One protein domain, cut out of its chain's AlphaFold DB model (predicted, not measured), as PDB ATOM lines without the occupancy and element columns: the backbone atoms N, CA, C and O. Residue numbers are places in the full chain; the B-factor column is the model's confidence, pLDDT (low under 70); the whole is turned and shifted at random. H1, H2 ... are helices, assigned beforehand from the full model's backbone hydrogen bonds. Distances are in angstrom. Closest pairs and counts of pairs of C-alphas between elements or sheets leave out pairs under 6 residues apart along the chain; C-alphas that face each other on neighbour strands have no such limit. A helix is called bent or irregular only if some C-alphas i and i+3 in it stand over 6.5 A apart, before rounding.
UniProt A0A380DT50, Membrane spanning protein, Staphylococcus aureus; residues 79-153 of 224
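Overview. This is residues 79 to 153 of the 224 residues of the protein "Membrane spanning protein" of Staphylococcus aureus (UniProt A0A380DT50). Two helical limbs form a long, open clasp: the straight rod of H2 makes the whole length, and the chain folds back into it from H1b through residues 109 to 115, leaving empty space between the limbs. At the far end of H1b from that turn, the short arm H1a makes a sharp corner. The printed part has 75 residues with two named helices, H1 then H2, and no named strand; the class is all helix. It is extended, with a radius of gyration of the C-alphas of 17.7 A and spans of 56 by 25 by 16 A.

Along the chain. H1, residues 79 to 108, was assigned as one helix by its hydrogen bonds but is bent: C-alphas 88 and 91 are 7.8 A apart. Arm H1a, residues 79 to 88, begins with C-alpha 79 at (1.751, 22.618, -31.296). Arm H1b, residues 91 to 108, is 25.7 A long. H2, residues 116 to 152, is 54.8 A long and ends with C-alpha 152 at (14.111, 21.423, -43.333). H2 is irregular, but only just: C-alphas 117 and 120 are 6.8 A apart.

Arrangement. H1a and H1b are about perpendicular, at 85 degrees. They are close but not clearly touching; their closest C-alphas, of Ala 85 and Ile 91, are 7.7 A apart. H1a and H2 are apart, and so are H1b and H2. Every O i to N i+4 pair is within hydrogen-bond range in H1a, 12 of 14 in H1b and 31 of 33 in H2.

Size, cuts and confidence. The C-alphas of Asn 115 and Tyr 153, the two farthest apart, are 56.6 A apart. The link from H1 to H2 is short, and the printed part has no cut. Residues 127 to 153, of which 127 to 152 belong to H2, stand free. The mean pLDDT of the printed part is 71.2; 25 residues are under 70, among them 79 to 85 and 140 to 153.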
ATOM      1  N   LYS A  79       2.715  23.188 -32.237       52.94
ATOM      2  CA  LYS A  79       1.751  22.618 -31.296       52.94
ATOM      3  C   LYS A  79       2.013  21.131 -31.027       52.94
ATOM      4  O   LYS A  79       1.863  20.694 -29.895       52.94
ATOM      5  N   GLU A  80       2.453  20.372 -32.031       51.25
ATOM      6  CA  GLU A  80       2.730  18.932 -31.926       51.25
ATOM      7  C   GLU A  80       4.048  18.669 -31.181       51.25
ATOM      8  O   GLU A  80       4.121  17.782 -30.332       51.25
ATOM      9  N   SER A  81       5.070  19.494 -31.434       48.44
ATOM     10  CA  SER A  81       6.355  19.435 -30.724       48.44
ATOM     11  C   SER A  81       6.220  19.836 -29.252       48.44
ATOM     12  O   SER A  81       6.712  19.138 -28.363       48.44
ATOM     13  N   LEU A  82       5.477  20.914 -28.977       58.28
ATOM     14  CA  LEU A  82       5.209  21.383 -27.619       58.28
ATOM     15  C   LEU A  82       4.420  20.335 -26.828       58.28
ATOM     16  O   LEU A  82       4.790  19.997 -25.709       58.28
ATOM     17  N   PHE A  83       3.397  19.740 -27.440       60.84
ATOM     18  CA  PHE A  83       2.593  18.698 -26.808       60.84
ATOM     19  C   PHE A  83       3.394  17.411 -26.520       60.84
ATOM     20  O   PHE A  83       3.218  16.780 -25.474       60.84
ATOM     21  N   MET A  84       4.332  17.042 -27.401       60.81
ATOM     22  CA  MET A  84       5.233  15.899 -27.198       60.81
ATOM     23  C   MET A  84       6.233  16.140 -26.057       60.81
ATOM     24  O   MET A  84       6.454  15.251 -25.237       60.81
ATOM     25  N   ALA A  85       6.811  17.340 -25.969       61.56
ATOM     26  CA  ALA A  85       7.691  17.716 -24.862       61.56
ATOM     27  C   ALA A  85       6.925  17.780 -23.532       61.56
ATOM     28  O   ALA A  85       7.401  17.325 -22.495       61.56
ATOM     29  N   MET A  86       5.697  18.292 -23.572       72.94
ATOM     30  CA  MET A  86       4.845  18.413 -22.398       72.94
ATOM     31  C   MET A  86       4.520  17.052 -21.766       72.94
ATOM     32  O   MET A  86       4.565  16.898 -20.547       72.94
ATOM     33  N   THR A  87       4.260  16.042 -22.593       78.69
ATOM     34  CA  THR A  87       3.849  14.700 -22.148       78.69
ATOM     35  C   THR A  87       5.009  13.751 -21.828       78.69
ATOM     36  O   THR A  87       4.786  12.711 -21.214       78.69
ATOM     37  N   SER A  88       6.253  14.101 -22.171       68.56
ATOM     38  CA  SER A  88       7.448  13.276 -21.915       68.56
ATOM     39  C   SER A  88       8.075  13.476 -20.528       68.56
ATOM     40  O   SER A  88       9.169  12.980 -20.265       68.56
ATOM     41  N   GLY A  89       7.392  14.190 -19.626       70.62
ATOM     42  CA  GLY A  89       7.874  14.490 -18.273       70.62
ATOM     43  C   GLY A  89       8.634  15.814 -18.157       70.62
ATOM     44  O   GLY A  89       8.959  16.230 -17.045       70.62
ATOM     45  N   ALA A  90       8.846  16.530 -19.269       75.56
ATOM     46  CA  ALA A  90       9.523  17.823 -19.246       75.56
ATOM     47  C   ALA A  90       8.752  18.871 -18.430       75.56
ATOM     48  O   ALA A  90       9.398  19.687 -17.779       75.56
ATOM     49  N   ILE A  91       7.408  18.813 -18.386       77.75
ATOM     50  CA  ILE A  91       6.581  19.679 -17.517       77.75
ATOM     51  C   ILE A  91       6.975  19.521 -16.052       77.75
ATOM     52  O   ILE A  91       7.161  20.512 -15.360       77.75
ATOM     53  N   GLY A  92       7.113  18.285 -15.567       78.38
ATOM     54  CA  GLY A  92       7.432  18.041 -14.160       78.38
ATOM     55  C   GLY A  92       8.805  18.595 -13.791       78.38
ATOM     56  O   GLY A  92       8.949  19.271 -12.777       78.38
ATOM     57  N   VAL A  93       9.795  18.378 -14.660       81.94
ATOM     58  CA  VAL A  93      11.162  18.885 -14.472       81.94
ATOM     59  C   VAL A  93      11.206  20.412 -14.538       81.94
ATOM     60  O   VAL A  93      11.864  21.038 -13.712       81.94
ATOM     61  N   THR A  94      10.480  21.028 -15.476       76.38
ATOM     62  CA  THR A  94      10.413  22.495 -15.564       76.38
ATOM     63  C   THR A  94       9.686  23.102 -14.373       76.38
ATOM     64  O   THR A  94      10.197  24.053 -13.794       76.38
ATOM     65  N   LEU A  95       8.561  22.534 -13.934       82.12
ATOM     66  CA  LEU A  95       7.869  22.982 -12.723       82.12
ATOM     67  C   LEU A  95       8.761  22.860 -11.483       82.12
ATOM     68  O   LEU A  95       8.846  23.805 -10.703       82.12
ATOM     69  N   ALA A  96       9.476  21.744 -11.326       87.44
ATOM     70  CA  ALA A  96      10.410  21.552 -10.220       87.44
ATOM     71  C   ALA A  96      11.568  22.562 -10.254       87.44
ATOM     72  O   ALA A  96      11.956  23.088  -9.214       87.44
ATOM     73  N   ALA A  97      12.078  22.892 -11.444       85.06
ATOM     74  CA  ALA A  97      13.120  23.901 -11.618       85.06
ATOM     75  C   ALA A  97      12.635  25.334 -11.321       85.06
ATOM     76  O   ALA A  97      13.437  26.183 -10.938       85.06
ATOM     77  N   LEU A  98      11.332  25.611 -11.447       87.00
ATOM     78  CA  LEU A  98      10.749  26.919 -11.125       87.00
ATOM     79  C   LEU A  98      10.607  27.160  -9.617       87.00
ATOM     80  O   LEU A  98      10.632  28.313  -9.190       87.00
ATOM     81  N   VAL A  99      10.494  26.106  -8.803       91.62
ATOM     82  CA  VAL A  99      10.348  26.214  -7.338       91.62
ATOM     83  C   VAL A  99      11.480  27.025  -6.681       91.62
ATOM     84  O   VAL A  99      11.169  27.997  -5.988       91.62
ATOM     85  N   PRO A 100      12.776  26.713  -6.889       90.19
ATOM     86  CA  PRO A 100      13.862  27.488  -6.284       90.19
ATOM     87  C   PRO A 100      13.947  28.915  -6.835       90.19
ATOM     88  O   PRO A 100      14.306  29.826  -6.098       90.19
ATOM     89  N   ILE A 101      13.559  29.138  -8.093       86.50
ATOM     90  CA  ILE A 101      13.528  30.477  -8.700       86.50
ATOM     91  C   ILE A 101      12.445  31.331  -8.035       86.50
ATOM     92  O   ILE A 101      12.701  32.468  -7.647       86.50
ATOM     93  N   TYR A 102      11.246  30.776  -7.846       85.19
ATOM     94  CA  TYR A 102      10.167  31.444  -7.122       85.19
ATOM     95  C   TYR A 102      10.565  31.758  -5.670       85.19
ATOM     96  O   TYR A 102      10.285  32.853  -5.177       85.19
ATOM     97  N   GLY A 103      11.264  30.829  -5.009       86.25
ATOM     98  CA  GLY A 103      11.845  31.045  -3.683       86.25
ATOM     99  C   GLY A 103      12.845  32.204  -3.667       86.25
ATOM    100  O   GLY A 103      12.679  33.140  -2.887       86.25
ATOM    101  N   ALA A 104      13.808  32.199  -4.591       84.75
ATOM    102  CA  ALA A 104      14.821  33.244  -4.714       84.75
ATOM    103  C   ALA A 104      14.207  34.629  -4.970       84.75
ATOM    104  O   ALA A 104      14.652  35.616  -4.395       84.75
ATOM    105  N   VAL A 105      13.144  34.716  -5.777       83.00
ATOM    106  CA  VAL A 105      12.424  35.977  -6.024       83.00
ATOM    107  C   VAL A 105      11.740  36.496  -4.755       83.00
ATOM    108  O   VAL A 105      11.770  37.696  -4.484       83.00
ATOM    109  N   ARG A 106      11.137  35.607  -3.955       80.88
ATOM    110  CA  ARG A 106      10.524  35.976  -2.668       80.88
ATOM    111  C   ARG A 106      11.541  36.417  -1.624       80.88
ATOM    112  O   ARG A 106      11.208  37.259  -0.799       80.88
ATOM    113  N   GLU A 107      12.737  35.847  -1.653       82.94
ATOM    114  CA  GLU A 107      13.806  36.173  -0.713       82.94
ATOM    115  C   GLU A 107      14.543  37.462  -1.099       82.94
ATOM    116  O   GLU A 107      14.827  38.295  -0.241       82.94
ATOM    117  N   LEU A 108      14.775  37.676  -2.399       83.12
ATOM    118  CA  LEU A 108      15.436  38.872  -2.923       83.12
ATOM    119  C   LEU A 108      14.583  40.137  -2.747       83.12
ATOM    120  O   LEU A 108      15.125  41.228  -2.574       83.12
ATOM    121  N   ILE A 109      13.255  39.998  -2.787       78.38
ATOM    122  CA  ILE A 109      12.314  41.107  -2.617       78.38
ATOM    123  C   ILE A 109      11.561  40.918  -1.291       78.38
ATOM    124  O   ILE A 109      10.530  40.244  -1.263       78.38
ATOM    125  N   PRO A 110      12.031  41.504  -0.173       74.25
ATOM    126  CA  PRO A 110      11.340  41.432   1.110       74.25
ATOM    127  C   PRO A 110      10.074  42.301   1.096       74.25
ATOM    128  O   PRO A 110      10.064  43.439   1.567       74.25
ATOM    129  N   TRP A 111       8.980  41.731   0.583       73.31
ATOM    130  CA  TRP A 111       7.661  42.367   0.457       73.31
ATOM    131  C   TRP A 111       7.117  42.924   1.780       73.31
ATOM    132  O   TRP A 111       6.357  43.884   1.778       73.31
ATOM    133  N   SER A 112       7.529  42.349   2.914       72.12
ATOM    134  CA  SER A 112       7.111  42.768   4.257       72.12
ATOM    135  C   SER A 112       7.782  44.050   4.754       72.12
ATOM    136  O   SER A 112       7.251  44.698   5.650       72.12
ATOM    137  N   LYS A 113       8.941  44.421   4.195       71.50
ATOM    138  CA  LYS A 113       9.679  45.650   4.545       71.50
ATOM    139  C   LYS A 113       9.383  46.801   3.586       71.50
ATOM    140  O   LYS A 113      10.014  47.854   3.660       71.50
ATOM    141  N   LEU A 114       8.460  46.584   2.658       69.88
ATOM    142  CA  LEU A 114       8.135  47.547   1.636       69.88
ATOM    143  C   LEU A 114       7.110  48.541   2.186       69.88
ATOM    144  O   LEU A 114       5.942  48.213   2.371       69.88
ATOM    145  N   ASN A 115       7.564  49.761   2.468       70.75
ATOM    146  CA  ASN A 115       6.675  50.865   2.824       70.75
ATOM    147  C   ASN A 115       5.670  51.113   1.683       70.75
ATOM    148  O   ASN A 115       5.997  50.899   0.513       70.75
ATOM    149  N   HIS A 116       4.468  51.602   2.004       69.00
ATOM    150  CA  HIS A 116       3.392  51.821   1.021       69.00
ATOM    151  C   HIS A 116       3.818  52.723  -0.159       69.00
ATOM    152  O   HIS A 116       3.387  52.493  -1.286       69.00
ATOM    153  N   GLU A 117       4.747  53.654   0.070       70.44
ATOM    154  CA  GLU A 117       5.380  54.515  -0.947       70.44
ATOM    155  C   GLU A 117       6.231  53.730  -1.973       70.44
ATOM    156  O   GLU A 117       6.320  54.088  -3.145       70.44
ATOM    157  N   ILE A 118       6.857  52.624  -1.555       71.69
ATOM    158  CA  ILE A 118       7.787  51.829  -2.380       71.69
ATOM    159  C   ILE A 118       7.043  50.685  -3.103       71.69
ATOM    160  O   ILE A 118       7.511  50.169  -4.119       71.69
ATOM    161  N   SER A 119       5.837  50.323  -2.643       70.56
ATOM    162  CA  SER A 119       5.011  49.254  -3.228       70.56
ATOM    163  C   SER A 119       4.729  49.444  -4.720       70.56
ATOM    164  O   SER A 119       4.776  48.479  -5.486       70.56
ATOM    165  N   GLN A 120       4.457  50.677  -5.153       72.25
ATOM    166  CA  GLN A 120       4.117  50.962  -6.550       72.25
ATOM    167  C   GLN A 120       5.311  50.724  -7.488       72.25
ATOM    168  O   GLN A 120       5.164  50.109  -8.543       72.25
ATOM    169  N   TRP A 121       6.517  51.114  -7.069       78.50
ATOM    170  CA  TRP A 121       7.739  50.917  -7.849       78.50
ATOM    171  C   TRP A 121       8.096  49.438  -8.013       78.50
ATOM    172  O   TRP A 121       8.449  49.001  -9.108       78.50
ATOM    173  N   VAL A 122       7.939  48.634  -6.959       79.62
ATOM    174  CA  VAL A 122       8.259  47.197  -7.021       79.62
ATOM    175  C   VAL A 122       7.279  46.424  -7.901       79.62
ATOM    176  O   VAL A 122       7.691  45.502  -8.613       79.62
ATOM    177  N   GLN A 123       5.998  46.803  -7.920       74.19
ATOM    178  CA  GLN A 123       5.020  46.201  -8.833       74.19
ATOM    179  C   GLN A 123       5.374  46.474 -10.299       74.19
ATOM    180  O   GLN A 123       5.384  45.544 -11.107       74.19
ATOM    181  N   ILE A 124       5.739  47.716 -10.631       81.69
ATOM    182  CA  ILE A 124       6.144  48.098 -11.991       81.69
ATOM    183  C   ILE A 124       7.398  47.323 -12.421       81.69
ATOM    184  O   ILE A 124       7.437  46.784 -13.530       81.69
ATOM    185  N   VAL A 125       8.397  47.198 -11.539       84.69
ATOM    186  CA  VAL A 125       9.619  46.423 -11.819       84.69
ATOM    187  C   VAL A 125       9.296  44.943 -12.033       84.69
ATOM    188  O   VAL A 125       9.780  44.344 -12.990       84.69
ATOM    189  N   SER A 126       8.426  44.357 -11.208       79.38
ATOM    190  CA  SER A 126       8.048  42.940 -11.319       79.38
ATOM    191  C   SER A 126       7.314  42.633 -12.627       79.38
ATOM    192  O   SER A 126       7.633  41.656 -13.305       79.38
ATOM    193  N   ILE A 127       6.369  43.491 -13.021       82.81
ATOM    194  CA  ILE A 127       5.658  43.376 -14.302       82.81
ATOM    195  C   ILE A 127       6.637  43.541 -15.471       82.81
ATOM    196  O   ILE A 127       6.591  42.770 -16.426       82.81
ATOM    197  N   SER A 128       7.570  44.492 -15.377       84.12
ATOM    198  CA  SER A 128       8.594  44.711 -16.406       84.12
ATOM    199  C   SER A 128       9.495  43.487 -16.584       84.12
ATOM    200  O   SER A 128       9.735  43.061 -17.712       84.12
ATOM    201  N   VAL A 129       9.937  42.859 -15.488       85.50
ATOM    202  CA  VAL A 129      10.724  41.615 -15.529       85.50
ATOM    203  C   VAL A 129       9.935  40.486 -16.194       85.50
ATOM    204  O   VAL A 129      10.472  39.785 -17.052       85.50
ATOM    205  N   LEU A 130       8.649  40.339 -15.864       83.56
ATOM    206  CA  LEU A 130       7.784  39.331 -16.480       83.56
ATOM    207  C   LEU A 130       7.647  39.541 -17.998       83.56
ATOM    208  O   LEU A 130       7.744  38.582 -18.767       83.56
ATOM    209  N   ILE A 131       7.472  40.791 -18.437       88.06
ATOM    210  CA  ILE A 131       7.388  41.156 -19.858       88.06
ATOM    211  C   ILE A 131       8.702  40.841 -20.582       88.06
ATOM    212  O   ILE A 131       8.673  40.286 -21.679       88.06
ATOM    213  N   ILE A 132       9.852  41.140 -19.971       88.25
ATOM    214  CA  ILE A 132      11.170  40.840 -20.550       88.25
ATOM    215  C   ILE A 132      11.351  39.329 -20.725       88.25
ATOM    216  O   ILE A 132      11.760  38.883 -21.796       88.25
ATOM    217  N   ILE A 133      11.000  38.531 -19.714       83.62
ATOM    218  CA  ILE A 133      11.071  37.064 -19.792       83.62
ATOM    219  C   ILE A 133      10.193  36.541 -20.937       83.62
ATOM    220  O   ILE A 133      10.640  35.710 -21.731       83.62
ATOM    221  N   LEU A 134       8.966  37.056 -21.063       82.75
ATOM    222  CA  LEU A 134       8.050  36.683 -22.140       82.75
ATOM    223  C   LEU A 134       8.615  37.046 -23.523       82.75
ATOM    224  O   LEU A 134       8.565  36.229 -24.442       82.75
ATOM    225  N   LEU A 135       9.191  38.242 -23.664       84.56
ATOM    226  CA  LEU A 135       9.802  38.707 -24.908       84.56
ATOM    227  C   LEU A 135      10.974  37.808 -25.324       84.56
ATOM    228  O   LEU A 135      11.042  37.373 -26.473       84.56
ATOM    229  N   VAL A 136      11.870  37.484 -24.387       81.12
ATOM    230  CA  VAL A 136      13.012  36.590 -24.631       81.12
ATOM    231  C   VAL A 136      12.534  35.216 -25.096       81.12
ATOM    232  O   VAL A 136      13.084  34.659 -26.048       81.12
ATOM    233  N   LEU A 137      11.472  34.688 -24.484       69.56
ATOM    234  CA  LEU A 137      10.895  33.399 -24.857       69.56
ATOM    235  C   LEU A 137      10.296  33.417 -26.275       69.56
ATOM    236  O   LEU A 137      10.507  32.477 -27.043       69.56
ATOM    237  N   ILE A 138       9.616  34.503 -26.657       72.38
ATOM    238  CA  ILE A 138       9.084  34.705 -28.015       72.38
ATOM    239  C   ILE A 138      10.218  34.788 -29.044       72.38
ATOM    240  O   ILE A 138      10.148  34.153 -30.095       72.38
ATOM    241  N   VAL A 139      11.284  35.532 -28.746       72.25
ATOM    242  CA  VAL A 139      12.438  35.665 -29.646       72.25
ATOM    243  C   VAL A 139      13.150  34.322 -29.822       72.25
ATOM    244  O   VAL A 139      13.411  33.911 -30.953       72.25
ATOM    245  N   ALA A 140      13.394  33.589 -28.733       62.34
ATOM    246  CA  ALA A 140      13.966  32.246 -28.788       62.34
ATOM    247  C   ALA A 140      13.094  31.283 -29.614       62.34
ATOM    248  O   ALA A 140      13.616  30.480 -30.391       62.34
ATOM    249  N   TYR A 141      11.768  31.399 -29.507       58.62
ATOM    250  CA  TYR A 141      10.818  30.631 -30.309       58.62
ATOM    251  C   TYR A 141      10.901  30.956 -31.809       58.62
ATOM    252  O   TYR A 141      10.959  30.042 -32.638       58.62
ATOM    253  N   ILE A 142      10.952  32.241 -32.170       58.88
ATOM    254  CA  ILE A 142      11.095  32.683 -33.564       58.88
ATOM    255  C   ILE A 142      12.414  32.165 -34.143       58.88
ATOM    256  O   ILE A 142      12.420  31.576 -35.222       58.88
ATOM    257  N   ILE A 143      13.517  32.294 -33.402       57.06
ATOM    258  CA  ILE A 143      14.834  31.794 -33.815       57.06
ATOM    259  C   ILE A 143      14.808  30.271 -33.987       57.06
ATOM    260  O   ILE A 143      15.256  29.766 -35.012       57.06
ATOM    261  N   GLY A 144      14.239  29.525 -33.036       47.09
ATOM    262  CA  GLY A 144      14.109  28.068 -33.131       47.09
ATOM    263  C   GLY A 144      13.272  27.626 -34.334       47.09
ATOM    264  O   GLY A 144      13.633  26.669 -35.026       47.09
ATOM    265  N   THR A 145      12.201  28.360 -34.636       48.50
ATOM    266  CA  THR A 145      11.351  28.132 -35.812       48.50
ATOM    267  C   THR A 145      12.108  28.424 -37.102       48.50
ATOM    268  O   THR A 145      12.097  27.590 -38.001       48.50
ATOM    269  N   ILE A 146      12.832  29.543 -37.183       50.50
ATOM    270  CA  ILE A 146      13.653  29.910 -38.346       50.50
ATOM    271  C   ILE A 146      14.772  28.885 -38.564       50.50
ATOM    272  O   ILE A 146      14.953  28.413 -39.681       50.50
ATOM    273  N   ILE A 147      15.481  28.462 -37.513       46.34
ATOM    274  CA  ILE A 147      16.525  27.428 -37.600       46.34
ATOM    275  C   ILE A 147      15.933  26.100 -38.082       46.34
ATOM    276  O   ILE A 147      16.525  25.434 -38.928       46.34
ATOM    277  N   THR A 148      14.760  25.714 -37.577       46.88
ATOM    278  CA  THR A 148      14.061  24.491 -37.999       46.88
ATOM    279  C   THR A 148      13.611  24.600 -39.454       46.88
ATOM    280  O   THR A 148      13.874  23.705 -40.252       46.88
ATOM    281  N   MET A 149      13.027  25.731 -39.838       41.66
ATOM    282  CA  MET A 149      12.615  26.024 -41.207       41.66
ATOM    283  C   MET A 149      13.809  25.994 -42.170       41.66
ATOM    284  O   MET A 149      13.709  25.375 -43.221       41.66
ATOM    285  N   ILE A 150      14.962  26.552 -41.788       41.44
ATOM    286  CA  ILE A 150      16.223  26.497 -42.549       41.44
ATOM    287  C   ILE A 150      16.796  25.069 -42.602       41.44
ATOM    288  O   ILE A 150      17.357  24.658 -43.619       41.44
ATOM    289  N   ARG A 151      16.652  24.289 -41.522       37.88
ATOM    290  CA  ARG A 151      17.126  22.898 -41.425       37.88
ATOM    291  C   ARG A 151      16.312  21.937 -42.298       37.88
ATOM    292  O   ARG A 151      16.878  20.961 -42.782       37.88
ATOM    293  N   PHE A 152      15.027  22.224 -42.510       38.72
ATOM    294  CA  PHE A 152      14.111  21.423 -43.333       38.72
ATOM    295  C   PHE A 152      13.783  22.053 -44.697       38.72
ATOM    296  O   PHE A 152      13.033  21.466 -45.479       38.72
ATOM    297  N   TYR A 153      14.362  23.210 -45.029       34.34
ATOM    298  CA  TYR A 153      14.231  23.794 -46.361       34.34
ATOM    299  C   TYR A 153      15.004  22.951 -47.383       34.34
ATOM    300  O   TYR A 153      16.193  22.674 -47.208       34.34
TER     301      TYR A 153